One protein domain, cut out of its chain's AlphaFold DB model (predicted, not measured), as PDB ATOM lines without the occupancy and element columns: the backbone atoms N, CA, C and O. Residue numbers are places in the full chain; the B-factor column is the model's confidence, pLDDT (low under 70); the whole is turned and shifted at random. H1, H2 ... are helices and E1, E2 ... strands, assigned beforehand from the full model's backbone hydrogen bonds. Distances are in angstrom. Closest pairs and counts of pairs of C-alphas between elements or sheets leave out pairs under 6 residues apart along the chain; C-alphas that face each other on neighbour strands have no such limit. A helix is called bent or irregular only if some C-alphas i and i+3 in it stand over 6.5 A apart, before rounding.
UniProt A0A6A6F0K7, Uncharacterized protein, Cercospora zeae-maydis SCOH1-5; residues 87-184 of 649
ATOM      1  N   ARG A  87       6.901  36.391  21.369       58.41
ATOM      2  CA  ARG A  87       5.446  36.151  21.392       58.41
ATOM      3  C   ARG A  87       4.766  36.520  22.718       58.41
ATOM      4  O   ARG A  87       3.538  36.653  22.736       58.41
ATOM      5  N   TYR A  88       5.560  36.685  23.768       56.03
ATOM      6  CA  TYR A  88       5.223  37.105  25.123       56.03
ATOM      7  C   TYR A  88       5.873  38.461  25.492       56.03
ATOM      8  O   TYR A  88       5.980  38.788  26.669       56.03
ATOM      9  N   THR A  89       6.253  39.291  24.514       60.38
ATOM     10  CA  THR A  89       6.609  40.699  24.758       60.38
ATOM     11  C   THR A  89       5.343  41.568  24.727       60.38
ATOM     12  O   THR A  89       4.585  41.485  23.752       60.38
ATOM     13  N   PRO A  90       5.084  42.416  25.744       57.97
ATOM     14  CA  PRO A  90       3.922  43.299  25.747       57.97
ATOM     15  C   PRO A  90       3.914  44.323  24.601       57.97
ATOM     16  O   PRO A  90       4.880  45.061  24.411       57.97
ATOM     17  N   ILE A  91       2.800  44.420  23.866       58.91
ATOM     18  CA  ILE A  91       2.601  45.428  22.805       58.91
ATOM     19  C   ILE A  91       1.535  46.429  23.255       58.91
ATOM     20  O   ILE A  91       0.407  46.039  23.558       58.91
ATOM     21  N   HIS A  92       1.873  47.720  23.267       60.25
ATOM     22  CA  HIS A  92       1.019  48.805  23.768       60.25
ATOM     23  C   HIS A  92       0.593  49.782  22.659       60.25
ATOM     24  O   HIS A  92       1.381  50.088  21.765       60.25
ATOM     25  N   SER A  93      -0.627  50.321  22.755       47.22
ATOM     26  CA  SER A  93      -1.049  51.518  22.018       47.22
ATOM     27  C   SER A  93      -0.228  52.715  22.485       47.22
ATOM     28  O   SER A  93      -0.216  53.047  23.672       47.22
ATOM     29  N   THR A  94       0.430  53.387  21.543       48.78
ATOM     30  CA  THR A  94       1.173  54.630  21.789       48.78
ATOM     31  C   THR A  94       0.267  55.845  21.994       48.78
ATOM     32  O   THR A  94       0.748  56.851  22.507       48.78
ATOM     33  N   LEU A  95      -1.023  55.764  21.633       46.12
ATOM     34  CA  LEU A  95      -2.012  56.810  21.924       46.12
ATOM     35  C   LEU A  95      -2.764  56.554  23.236       46.12
ATOM     36  O   LEU A  95      -2.860  57.451  24.068       46.12
ATOM     37  N   ASP A  96      -3.284  55.341  23.430       47.31
ATOM     38  CA  ASP A  96      -4.314  55.073  24.451       47.31
ATOM     39  C   ASP A  96      -3.788  54.340  25.695       47.31
ATOM     40  O   ASP A  96      -4.562  54.009  26.589       47.31
ATOM     41  N   GLN A  97      -2.494  53.997  25.731       53.50
ATOM     42  CA  GLN A  97      -1.838  53.142  26.744       53.50
ATOM     43  C   GLN A  97      -2.403  51.707  26.878       53.50
ATOM     44  O   GLN A  97      -1.842  50.882  27.604       53.50
ATOM     45  N   VAL A  98      -3.467  51.365  26.142       52.97
ATOM     46  CA  VAL A  98      -4.061  50.022  26.072       52.97
ATOM     47  C   VAL A  98      -3.019  49.005  25.604       52.97
ATOM     48  O   VAL A  98      -2.423  49.168  24.542       52.97
ATOM     49  N   SER A  99      -2.818  47.922  26.359       54.97
ATOM     50  CA  SER A  99      -2.035  46.784  25.867       54.97
ATOM     51  C   SER A  99      -2.860  45.988  24.851       54.97
ATOM     52  O   SER A  99      -3.908  45.438  25.192       54.97
ATOM     53  N   TYR A 100      -2.395  45.937  23.602       51.88
ATOM     54  CA  TYR A 100      -2.968  45.109  22.535       51.88
ATOM     55  C   TYR A 100      -2.575  43.635  22.665       51.88
ATOM     56  O   TYR A 100      -3.273  42.758  22.158       51.88
ATOM     57  N   ARG A 101      -1.446  43.364  23.324       54.91
ATOM     58  CA  ARG A 101      -0.912  42.024  23.564       54.91
ATOM     59  C   ARG A 101      -0.281  42.018  24.947       54.91
ATOM     60  O   ARG A 101       0.879  42.385  25.077       54.91
ATOM     61  N   ASP A 102      -1.047  41.625  25.959       54.66
ATOM     62  CA  ASP A 102      -0.529  41.321  27.295       54.66
ATOM     63  C   ASP A 102      -0.439  39.785  27.429       54.66
ATOM     64  O   ASP A 102      -1.484  39.123  27.410       54.66
ATOM     65  N   PRO A 103       0.771  39.205  27.550       52.97
ATOM     66  CA  PRO A 103       0.984  37.759  27.695       52.97
ATOM     67  C   PRO A 103       0.195  37.145  28.853       52.97
ATOM     68  O   PRO A 103      -0.308  36.026  28.749       52.97
ATOM     69  N   HIS A 104       0.052  37.903  29.942       52.66
ATOM     70  CA  HIS A 104      -0.600  37.486  31.179       52.66
ATOM     71  C   HIS A 104      -2.122  37.735  31.151       52.66
ATOM     72  O   HIS A 104      -2.809  37.531  32.151       52.66
ATOM     73  N   ARG A 105      -2.673  38.167  30.004       52.47
ATOM     74  CA  ARG A 105      -4.124  38.317  29.761       52.47
ATOM     75  C   ARG A 105      -4.621  37.612  28.500       52.47
ATOM     76  O   ARG A 105      -5.807  37.289  28.437       52.47
ATOM     77  N   PHE A 106      -3.754  37.398  27.510       54.22
ATOM     78  CA  PHE A 106      -4.088  36.698  26.272       54.22
ATOM     79  C   PHE A 106      -2.947  35.786  25.797       54.22
ATOM     80  O   PHE A 106      -1.996  36.225  25.150       54.22
ATOM     81  N   SER A 107      -3.093  34.489  26.065       58.12
ATOM     82  CA  SER A 107      -2.213  33.416  25.596       58.12
ATOM     83  C   SER A 107      -3.031  32.257  25.013       58.12
ATOM     84  O   SER A 107      -4.143  31.967  25.457       58.12
ATOM     85  N   LEU A 108      -2.471  31.574  24.006       60.12
ATOM     86  CA  LEU A 108      -3.025  30.319  23.477       60.12
ATOM     87  C   LEU A 108      -2.630  29.095  24.318       60.12
ATOM     88  O   LEU A 108      -3.316  28.076  24.270       60.12
ATOM     89  N   LYS A 109      -1.555  29.195  25.106       57.28
ATOM     90  CA  LYS A 109      -1.200  28.215  26.140       57.28
ATOM     91  C   LYS A 109      -1.753  28.664  27.487       57.28
ATOM     92  O   LYS A 109      -1.569  29.841  27.788       57.28
ATOM     93  N   PRO A 110      -2.369  27.775  28.292       44.47
ATOM     94  CA  PRO A 110      -2.821  28.112  29.638       44.47
ATOM     95  C   PRO A 110      -1.695  28.721  30.490       44.47
ATOM     96  O   PRO A 110      -0.562  28.259  30.363       44.47
ATOM     97  N   PRO A 111      -1.994  29.670  31.397       46.16
ATOM     98  CA  PRO A 111      -3.310  30.267  31.667       46.16
ATOM     99  C   PRO A 111      -3.743  31.313  30.604       46.16
ATOM    100  O   PRO A 111      -3.286  31.302  29.473       46.16
ATOM    101  N   PHE A 112      -4.652  32.232  30.951       61.84
ATOM    102  CA  PHE A 112      -4.872  33.485  30.198       61.84
ATOM    103  C   PHE A 112      -5.520  33.404  28.793       61.84
ATOM    104  O   PHE A 112      -5.260  34.255  27.951       61.84
ATOM    105  N   TRP A 113      -6.479  32.501  28.556       64.88
ATOM    106  CA  TRP A 113      -7.647  32.885  27.741       64.88
ATOM    107  C   TRP A 113      -8.866  33.043  28.648       64.88
ATOM    108  O   TRP A 113      -9.413  32.061  29.155       64.88
ATOM    109  N   GLN A 114      -9.305  34.286  28.846       70.38
ATOM    110  CA  GLN A 114     -10.515  34.578  29.604       70.38
ATOM    111  C   GLN A 114     -11.747  34.590  28.691       70.38
ATOM    112  O   GLN A 114     -11.787  35.245  27.649       70.38
ATOM    113  N   LYS A 115     -12.791  33.868  29.111       78.38
ATOM    114  CA  LYS A 115     -14.095  33.875  28.443       78.38
ATOM    115  C   LYS A 115     -14.768  35.231  28.634       78.38
ATOM    116  O   LYS A 115     -15.056  35.603  29.768       78.38
ATOM    117  N   TRP A 116     -15.074  35.909  27.530       84.50
ATOM    118  CA  TRP A 116     -15.854  37.144  27.543       84.50
ATOM    119  C   TRP A 116     -17.244  36.914  28.152       84.50
ATOM    120  O   TRP A 116     -17.926  35.916  27.875       84.50
ATOM    121  N   SER A 117     -17.665  37.859  28.982       84.75
ATOM    122  CA  SER A 117     -19.005  37.940  29.546       84.75
ATOM    123  C   SER A 117     -20.030  38.421  28.516       84.75
ATOM    124  O   SER A 117     -19.713  38.992  27.472       84.75
ATOM    125  N   THR A 118     -21.309  38.246  28.855       86.06
ATOM    126  CA  THR A 118     -22.435  38.829  28.112       86.06
ATOM    127  C   THR A 118     -22.294  40.343  27.929       86.06
ATOM    128  O   THR A 118     -22.612  40.858  26.862       86.06
ATOM    129  N   GLN A 119     -21.802  41.061  28.944       86.94
ATOM    130  CA  GLN A 119     -21.678  42.520  28.893       86.94
ATOM    131  C   GLN A 119     -20.572  42.968  27.930       86.94
ATOM    132  O   GLN A 119     -20.787  43.916  27.181       86.94
ATOM    133  N   GLU A 120     -19.442  42.258  27.877       88.50
ATOM    134  CA  GLU A 120     -18.351  42.550  26.933       88.50
ATOM    135  C   GLU A 120     -18.777  42.307  25.477       88.50
ATOM    136  O   GLU A 120     -18.516  43.149  24.619       88.50
ATOM    137  N   TYR A 121     -19.523  41.229  25.195       87.56
ATOM    138  CA  TYR A 121     -20.096  41.005  23.859       87.56
ATOM    139  C   TYR A 121     -21.080  42.111  23.439       87.56
ATOM    140  O   TYR A 121     -21.011  42.573  22.300       87.56
ATOM    141  N   HIS A 122     -21.949  42.582  24.341       86.00
ATOM    142  CA  HIS A 122     -22.847  43.709  24.050       86.00
ATOM    143  C   HIS A 122     -22.095  45.036  23.880       86.00
ATOM    144  O   HIS A 122     -22.394  45.783  22.953       86.00
ATOM    145  N   ALA A 123     -21.110  45.334  24.732       87.25
ATOM    146  CA  ALA A 123     -20.303  46.550  24.623       87.25
ATOM    147  C   ALA A 123     -19.533  46.595  23.292       87.25
ATOM    148  O   ALA A 123     -19.526  47.625  22.618       87.25
ATOM    149  N   PHE A 124     -18.962  45.462  22.875       88.31
ATOM    150  CA  PHE A 124     -18.299  45.334  21.581       88.31
ATOM    151  C   PHE A 124     -19.284  45.457  20.409       88.31
ATOM    152  O   PHE A 124     -19.013  46.203  19.474       88.31
ATOM    153  N   ALA A 125     -20.461  44.821  20.475       88.75
ATOM    154  CA  ALA A 125     -21.504  44.979  19.458       88.75
ATOM    155  C   ALA A 125     -21.939  46.448  19.290       88.75
ATOM    156  O   ALA A 125     -22.021  46.936  18.166       88.75
ATOM    157  N   ASN A 126     -22.144  47.164  20.401       87.81
ATOM    158  CA  ASN A 126     -22.505  48.582  20.402       87.81
ATOM    159  C   ASN A 126     -21.388  49.465  19.819       87.81
ATOM    160  O   ASN A 126     -21.678  50.406  19.088       87.81
ATOM    161  N   TYR A 127     -20.117  49.158  20.105       89.31
ATOM    162  CA  TYR A 127     -18.976  49.857  19.502       89.31
ATOM    163  C   TYR A 127     -18.907  49.639  17.983       89.31
ATOM    164  O   TYR A 127     -18.629  50.572  17.235       89.31
ATOM    165  N   LEU A 128     -19.219  48.429  17.506       88.88
ATOM    166  CA  LEU A 128     -19.258  48.128  16.073       88.88
ATOM    167  C   LEU A 128     -20.394  48.854  15.327       88.88
ATOM    168  O   LEU A 128     -20.261  49.087  14.128       88.88
ATOM    169  N   GLU A 129     -21.462  49.297  16.002       87.06
ATOM    170  CA  GLU A 129     -22.473  50.175  15.378       87.06
ATOM    171  C   GLU A 129     -21.955  51.596  15.077       87.06
ATOM    172  O   GLU A 129     -22.619  52.338  14.355       87.06
ATOM    173  N   LEU A 130     -20.776  51.978  15.591       88.50
ATOM    174  CA  LEU A 130     -20.143  53.287  15.372       88.50
ATOM    175  C   LEU A 130     -19.142  53.303  14.198       88.50
ATOM    176  O   LEU A 130     -18.541  54.342  13.919       88.50
ATOM    177  N   VAL A 131     -18.924  52.168  13.525       90.19
ATOM    178  CA  VAL A 131     -17.963  52.044  12.416       90.19
ATOM    179  C   VAL A 131     -18.491  52.754  11.165       90.19
ATOM    180  O   VAL A 131     -19.609  52.490  10.726       90.19
ATOM    181  N   ASP A 132     -17.681  53.622  10.544       91.00
ATOM    182  CA  ASP A 132     -18.052  54.236   9.263       91.00
ATOM    183  C   ASP A 132     -17.996  53.200   8.130       91.00
ATOM    184  O   ASP A 132     -16.935  52.678   7.783       91.00
ATOM    185  N   LEU A 133     -19.157  52.914   7.542       93.69
ATOM    186  CA  LEU A 133     -19.318  51.957   6.448       93.69
ATOM    187  C   LEU A 133     -19.184  52.600   5.057       93.69
ATOM    188  O   LEU A 133     -19.158  51.873   4.062       93.69
ATOM    189  N   LYS A 134     -19.047  53.931   4.948       92.00
ATOM    190  CA  LYS A 134     -18.861  54.630   3.659       92.00
ATOM    191  C   LYS A 134     -17.661  54.129   2.841       92.00
ATOM    192  O   LYS A 134     -17.818  54.028   1.625       92.00
ATOM    193  N   PRO A 135     -16.491  53.782   3.422       94.62
ATOM    194  CA  PRO A 135     -15.389  53.207   2.647       94.62
ATOM    195  C   PRO A 135     -15.767  51.866   2.003       94.62
ATOM    196  O   PRO A 135     -15.452  51.636   0.840       94.62
ATOM    197  N   ILE A 136     -16.502  51.014   2.728       90.94
ATOM    198  CA  ILE A 136     -16.953  49.699   2.247       90.94
ATOM    199  C   ILE A 136     -18.049  49.863   1.183       90.94
ATOM    200  O   ILE A 136     -18.003  49.199   0.154       90.94
ATOM    201  N   SER A 137     -18.991  50.787   1.392       94.88
ATOM    202  CA  SER A 137     -20.023  51.165   0.412       94.88
ATOM    203  C   SER A 137     -19.418  51.612  -0.922       94.88
ATOM    204  O   SER A 137     -19.800  51.077  -1.961       94.88
ATOM    205  N   ARG A 138     -18.409  52.494  -0.903       94.94
ATOM    206  CA  ARG A 138     -17.666  52.902  -2.110       94.94
ATOM    207  C   ARG A 138     -16.903  51.744  -2.759       94.94
ATOM    208  O   ARG A 138     -16.898  51.633  -3.976       94.94
ATOM    209  N   MET A 139     -16.251  50.898  -1.961       95.25
ATOM    210  CA  MET A 139     -15.431  49.783  -2.456       95.25
ATOM    211  C   MET A 139     -16.259  48.673  -3.126       95.25
ATOM    212  O   MET A 139     -15.751  47.986  -4.007       95.25
ATOM    213  N   LEU A 140     -17.509  48.477  -2.700       94.19
ATOM    214  CA  LEU A 140     -18.407  47.439  -3.221       94.19
ATOM    215  C   LEU A 140     -19.425  47.963  -4.253       94.19
ATOM    216  O   LEU A 140     -20.250  47.179  -4.715       94.19
ATOM    217  N   ASP A 141     -19.393  49.263  -4.564       94.56
ATOM    218  CA  ASP A 141     -20.413  49.994  -5.335       94.56
ATOM    219  C   ASP A 141     -21.851  49.754  -4.827       94.56
ATOM    220  O   ASP A 141     -22.772  49.400  -5.563       94.56
ATOM    221  N   LYS A 142     -22.034  49.890  -3.505       97.69
ATOM    222  CA  LYS A 142     -23.302  49.646  -2.797       97.69
ATOM    223  C   LYS A 142     -23.756  50.853  -1.992       97.69
ATOM    224  O   LYS A 142     -22.939  51.635  -1.504       97.69
ATOM    225  N   THR A 143     -25.067  50.968  -1.772       96.44
ATOM    226  CA  THR A 143     -25.620  51.982  -0.861       96.44
ATOM    227  C   THR A 143     -25.119  51.750   0.567       96.44
ATOM    228  O   THR A 143     -24.838  50.617   0.977       96.44
ATOM    229  N   VAL A 144     -24.990  52.827   1.347       93.44
ATOM    230  CA  VAL A 144     -24.545  52.731   2.749       93.44
ATOM    231  C   VAL A 144     -25.564  51.930   3.564       93.44
ATOM    232  O   VAL A 144     -25.191  51.190   4.469       93.44
ATOM    233  N   GLU A 145     -26.835  52.015   3.187       95.12
ATOM    234  CA  GLU A 145     -27.978  51.313   3.757       95.12
ATOM    235  C   GLU A 145     -27.907  49.797   3.501       95.12
ATOM    236  O   GLU A 145     -28.058  49.017   4.441       95.12
ATOM    237  N   GLU A 146     -27.618  49.356   2.268       94.75
ATOM    238  CA  GLU A 146     -27.439  47.931   1.933       94.75
ATOM    239  C   GLU A 146     -26.249  47.339   2.703       94.75
ATOM    240  O   GLU A 146     -26.376  46.291   3.350       94.75
ATOM    241  N   VAL A 147     -25.114  48.050   2.727       94.56
ATOM    242  CA  VAL A 147     -23.929  47.639   3.495       94.56
ATOM    243  C   VAL A 147     -24.210  47.633   4.998       94.56
ATOM    244  O   VAL A 147     -23.807  46.688   5.674       94.56
ATOM    245  N   TYR A 148     -24.944  48.612   5.534       94.12
ATOM    246  CA  TYR A 148     -25.343  48.649   6.945       94.12
ATOM    247  C   TYR A 148     -26.252  47.477   7.317       94.12
ATOM    248  O   TYR A 148     -26.012  46.818   8.331       94.12
ATOM    249  N   HIS A 149     -27.256  47.159   6.498       93.62
ATOM    250  CA  HIS A 149     -28.133  46.014   6.741       93.62
ATOM    251  C   HIS A 149     -27.361  44.689   6.719       93.62
ATOM    252  O   HIS A 149     -27.532  43.873   7.629       93.62
ATOM    253  N   MET A 150     -26.458  44.494   5.753       94.44
ATOM    254  CA  MET A 150     -25.611  43.299   5.686       94.44
ATOM    255  C   MET A 150     -24.620  43.220   6.855       94.44
ATOM    256  O   MET A 150     -24.518  42.178   7.507       94.44
ATOM    257  N   TYR A 151     -23.944  44.319   7.190       92.81
ATOM    258  CA  TYR A 151     -23.026  44.405   8.328       92.81
ATOM    259  C   TYR A 151     -23.738  44.110   9.655       92.81
ATOM    260  O   TYR A 151     -23.274  43.295  10.456       92.81
ATOM    261  N   LYS A 152     -24.923  44.692   9.870       91.31
ATOM    262  CA  LYS A 152     -25.732  44.467  11.072       91.31
ATOM    263  C   LYS A 152     -26.256  43.032  11.163       91.31
ATOM    264  O   LYS A 152     -26.272  42.473  12.258       91.31
ATOM    265  N   ALA A 153     -26.617  42.406  10.043       89.25
ATOM    266  CA  ALA A 153     -27.065  41.011  10.009       89.25
ATOM    267  C   ALA A 153     -25.928  39.991  10.229       89.25
ATOM    268  O   ALA A 153     -26.136  38.976  10.898       89.25
ATOM    269  N   VAL A 154     -24.734  40.243   9.678       88.25
ATOM    270  CA  VAL A 154     -23.607  39.288   9.687       88.25
ATOM    271  C   VAL A 154     -22.671  39.477  10.886       88.25
ATOM    272  O   VAL A 154     -22.161  38.485  11.413       88.25
ATOM    273  N   VAL A 155     -22.459  40.718  11.335       88.25
ATOM    274  CA  VAL A 155     -21.474  41.074  12.372       88.25
ATOM    275  C   VAL A 155     -22.153  41.419  13.699       88.25
ATOM    276  O   VAL A 155     -21.955  40.711  14.685       88.25
ATOM    277  N   VAL A 156     -22.982  42.468  13.734       88.31
ATOM    278  CA  VAL A 156     -23.509  43.026  14.997       88.31
ATOM    279  C   VAL A 156     -24.567  42.119  15.639       88.31
ATOM    280  O   VAL A 156     -24.449  41.749  16.806       88.31
ATOM    281  N   GLY A 157     -25.587  41.703  14.886       87.50
ATOM    282  CA  GLY A 157     -26.681  40.858  15.383       87.50
ATOM    283  C   GLY A 157     -26.209  39.547  16.035       87.50
ATOM    284  O   GLY A 157     -26.672  39.217  17.128       87.50
ATOM    285  N   PRO A 158     -25.251  38.808  15.439       86.75
ATOM    286  CA  PRO A 158     -24.667  37.617  16.055       86.75
ATOM    287  C   PRO A 158     -23.820  37.856  17.315       86.75
ATOM    288  O   PRO A 158     -23.510  36.872  17.986       86.75
ATOM    289  N   LEU A 159     -23.452  39.105  17.630       86.69
ATOM    290  CA  LEU A 159     -22.816  39.500  18.896       86.69
ATOM    291  C   LEU A 159     -23.851  39.925  19.954       86.69
ATOM    292  O   LEU A 159     -23.654  39.658  21.137       86.69
ATOM    293  N   LEU A 160     -24.976  40.519  19.532       86.62
ATOM    294  CA  LEU A 160     -26.099  40.872  20.413       86.62
ATOM    295  C   LEU A 160     -26.817  39.640  20.999       86.62
ATOM    296  O   LEU A 160     -27.307  39.698  22.125       86.62
ATOM    297  N   ASP A 161     -26.845  38.504  20.298       88.81
ATOM    298  CA  ASP A 161     -27.154  37.210  20.926       88.81
ATOM    299  C   ASP A 161     -25.922  36.709  21.690       88.81
ATOM    300  O   ASP A 161     -25.136  35.905  21.188       88.81
ATOM    301  N   ALA A 162     -25.754  37.171  22.929       82.12
ATOM    302  CA  ALA A 162     -24.593  36.839  23.753       82.12
ATOM    303  C   ALA A 162     -24.401  35.325  24.001       82.12
ATOM    304  O   ALA A 162     -23.273  34.884  24.229       82.12
ATOM    305  N   ARG A 163     -25.458  34.496  23.925       83.31
ATOM    306  CA  ARG A 163     -25.324  33.029  24.040       83.31
ATOM    307  C   ARG A 163     -24.676  32.446  22.784       83.31
ATOM    308  O   ARG A 163     -23.768  31.618  22.884       83.31
ATOM    309  N   LYS A 164     -25.110  32.894  21.606       86.81
ATOM    310  CA  LYS A 164     -24.567  32.491  20.299       86.81
ATOM    311  C   LYS A 164     -23.189  33.096  20.031       86.81
ATOM    312  O   LYS A 164     -22.324  32.380  19.528       86.81
ATOM    313  N   ALA A 165     -22.965  34.347  20.429       86.44
ATOM    314  CA  ALA A 165     -21.675  35.035  20.397       86.44
ATOM    315  C   ALA A 165     -20.632  34.261  21.208       86.44
ATOM    316  O   ALA A 165     -19.612  33.834  20.665       86.44
ATOM    317  N   ARG A 166     -20.953  33.963  22.476       85.19
ATOM    318  CA  ARG A 166     -20.116  33.143  23.350       85.19
ATOM    319  C   ARG A 166     -19.887  31.749  22.775       85.19
ATOM    320  O   ARG A 166     -18.743  31.340  22.663       85.19
ATOM    321  N   SER A 167     -20.934  31.035  22.354       87.50
ATOM    322  CA  SER A 167     -20.800  29.691  21.763       87.50
ATOM    323  C   SER A 167     -19.874  29.674  20.533       87.50
ATOM    324  O   SER A 167     -19.002  28.810  20.418       87.50
ATOM    325  N   ARG A 168     -19.988  30.677  19.650       85.44
ATOM    326  CA  ARG A 168     -19.072  30.881  18.516       85.44
ATOM    327  C   ARG A 168     -17.643  31.183  18.969       85.44
ATOM    328  O   ARG A 168     -16.724  30.567  18.439       85.44
ATOM    329  N   GLY A 169     -17.456  32.067  19.949       83.75
ATOM    330  CA  GLY A 169     -16.145  32.395  20.517       83.75
ATOM    331  C   GLY A 169     -15.462  31.193  21.176       83.75
ATOM    332  O   GLY A 169     -14.312  30.896  20.865       83.75
ATOM    333  N   GLU A 170     -16.184  30.437  22.011       84.94
ATOM    334  CA  GLU A 170     -15.665  29.217  22.639       84.94
ATOM    335  C   GLU A 170     -15.316  28.140  21.593       84.94
ATOM    336  O   GLU A 170     -14.302  27.459  21.743       84.94
ATOM    337  N   LYS A 171     -16.099  27.997  20.509       85.75
ATOM    338  CA  LYS A 171     -15.769  27.075  19.406       85.75
ATOM    339  C   LYS A 171     -14.554  27.544  18.596       85.75
ATOM    340  O   LYS A 171     -13.705  26.721  18.264       85.75
ATOM    341  N   GLY A 172     -14.465  28.838  18.289       83.19
ATOM    342  CA  GLY A 172     -13.330  29.428  17.576       83.19
ATOM    343  C   GLY A 172     -12.023  29.232  18.340       83.19
ATOM    344  O   GLY A 172     -11.059  28.720  17.777       83.19
ATOM    345  N   MET A 173     -12.020  29.522  19.646       81.12
ATOM    346  CA  MET A 173     -10.834  29.298  20.474       81.12
ATOM    347  C   MET A 173     -10.475  27.823  20.617       81.12
ATOM    348  O   MET A 173      -9.298  27.503  20.525       81.12
ATOM    349  N   LYS A 174     -11.447  26.906  20.744       80.19
ATOM    350  CA  LYS A 174     -11.157  25.459  20.713       80.19
ATOM    351  C   LYS A 174     -10.453  25.035  19.429       80.19
ATOM    352  O   LYS A 174      -9.419  24.389  19.513       80.19
ATOM    353  N   SER A 175     -10.935  25.480  18.271       79.25
ATOM    354  CA  SER A 175     -10.285  25.187  16.990       79.25
ATOM    355  C   SER A 175      -8.868  25.771  16.896       79.25
ATOM    356  O   SER A 175      -8.004  25.149  16.285       79.25
ATOM    357  N   LEU A 176      -8.603  26.926  17.521       77.25
ATOM    358  CA  LEU A 176      -7.256  27.505  17.606       77.25
ATOM    359  C   LEU A 176      -6.349  26.744  18.586       77.25
ATOM    360  O   LEU A 176      -5.193  26.505  18.248       77.25
ATOM    361  N   PHE A 177      -6.856  26.306  19.746       74.56
ATOM    362  CA  PHE A 177      -6.119  25.441  20.675       74.56
ATOM    363  C   PHE A 177      -5.802  24.077  20.045       74.56
ATOM    364  O   PHE A 177      -4.691  23.587  20.182       74.56
ATOM    365  N   GLU A 178      -6.748  23.474  19.320       76.62
ATOM    366  CA  GLU A 178      -6.560  22.214  18.589       76.62
ATOM    367  C   GLU A 178      -5.521  22.373  17.469       76.62
ATOM    368  O   GLU A 178      -4.578  21.590  17.389       76.62
ATOM    369  N   ASN A 179      -5.627  23.425  16.649       73.88
ATOM    370  CA  ASN A 179      -4.650  23.721  15.598       73.88
ATOM    371  C   ASN A 179      -3.243  23.979  16.164       73.88
ATOM    372  O   ASN A 179      -2.254  23.507  15.604       73.88
ATOM    373  N   TYR A 180      -3.156  24.690  17.291       70.50
ATOM    374  CA  TYR A 180      -1.898  24.922  17.993       70.50
ATOM    375  C   TYR A 180      -1.338  23.625  18.604       70.50
ATOM    376  O   TYR A 180      -0.160  23.344  18.428       70.50
ATOM    377  N   ASN A 181      -2.153  22.787  19.248       68.50
ATOM    378  CA  ASN A 181      -1.695  21.517  19.831       68.50
ATOM    379  C   ASN A 181      -1.233  20.495  18.777       68.50
ATOM    380  O   ASN A 181      -0.429  19.623  19.093       68.50
ATOM    381  N   ASN A 182      -1.740  20.591  17.543       70.94
ATOM    382  CA  ASN A 182      -1.372  19.698  16.443       70.94
ATOM    383  C   ASN A 182      -0.085  20.119  15.707       70.94
ATOM    384  O   ASN A 182       0.556  19.265  15.102       70.94
ATOM    385  N   ASN A 183       0.266  21.413  15.712       67.19
ATOM    386  CA  ASN A 183       1.354  21.971  14.886       67.19
ATOM    387  C   ASN A 183       2.419  22.757  15.676       67.19
ATOM    388  O   ASN A 183       3.485  23.047  15.140       67.19
ATOM    389  N   GLY A 184       2.122  23.155  16.911       67.56
ATOM    390  CA  GLY A 184       3.020  23.881  17.806       67.56
ATOM    391  C   GLY A 184       3.801  22.947  18.726       67.56
ATOM    392  O   GLY A 184       3.434  21.790  18.936       67.56
TER     393      GLY A 184
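Overview. This is residues 87 to 184 of the 649 residues of an uncharacterized protein of Cercospora zeae-maydis SCOH1-5 (UniProt A0A6A6F0K7). Two helices, H3 and H4, meet near their ends in an open L, with H1 partly side by side with the end of H3 near the corner and the short H2 at the far end of H3. Residues 87 to 117, a long stretch of loop with the small strand E1 in it, run from near the far end of H4 to the corner where H1 begins. The printed part has 98 residues, with one named strand and four named helices in the order E1, H1, H2, H3, H4; its class is mostly helix. The whole is loose, with a radius of gyration of the C-alphas of 16.7 A and spans of 44 by 33 by 29 A.

Arrangement. The longest helix is H4, residues 162 to 183. With residues 162 to 166 alone it touches H1, residues 118 to 128, about perpendicular at 88 degrees; the closest C-alphas are those of Thr 118 and Ala 162, 5.3 A apart. H4 and H3, residues 144 to 160, touch only at the corner by their link, and only just, with 3 pairs of C-alphas within 8 A; the closest are those of Leu 159 and Ala 165, 4.8 A apart. Their lines are about perpendicular at 79 degrees. H3 touches H1 with residues 156 to 160 alone, at a shallow tilt of 12 degrees, opposite ways; the closest C-alphas are those of Ala 125 and Val 156, 5.3 A apart. H3 has a kink of 38 degrees near residue 151 and is irregular, but only just: C-alphas 154 and 157 are 6.7 A apart. With residues 144 to 147 alone it touches H2, residues 134 to 139, opposite ways at a steep tilt of 69 degrees, only just short of about perpendicular; the closest C-alphas are those of Ser 137 and Val 144, 5.3 A apart. The helix packing is mostly crossed, only just, with 1 of 3 tilted pairs shallow. E1, residues 99 to 101, pairs with no named strand; residues 91 to 92 pair with it, antiparallel. E1 is apart from H1, H2, H3 and H4, and H2 is apart from H1 and H4. In H1, H2 and H4 every O i to N i+4 pair is within hydrogen-bond range, in H3 9 of 13.

Along the chain. H4 runs 31.2 A from C-alpha 162 at (-24.593, 36.839, 23.753) to C-alpha 183 at (1.354, 21.971, 14.886). H3 is 21.3 A long and H1 15.5 A; H2 is shorter. E1 begins at C-alpha 99, (-2.035, 46.784, 25.867).

Size, cuts and confidence. The two C-alphas farthest apart are those of Pro 111 and Asp 141, 45.3 A. The printed part has no cut. The link from E1 to H1 is long, with 16 residues; the links between successive helices are tight. The mean pLDDT of the printed part is 77.6, and residues 87 to 113, 181 and 183 to 184 are under 70.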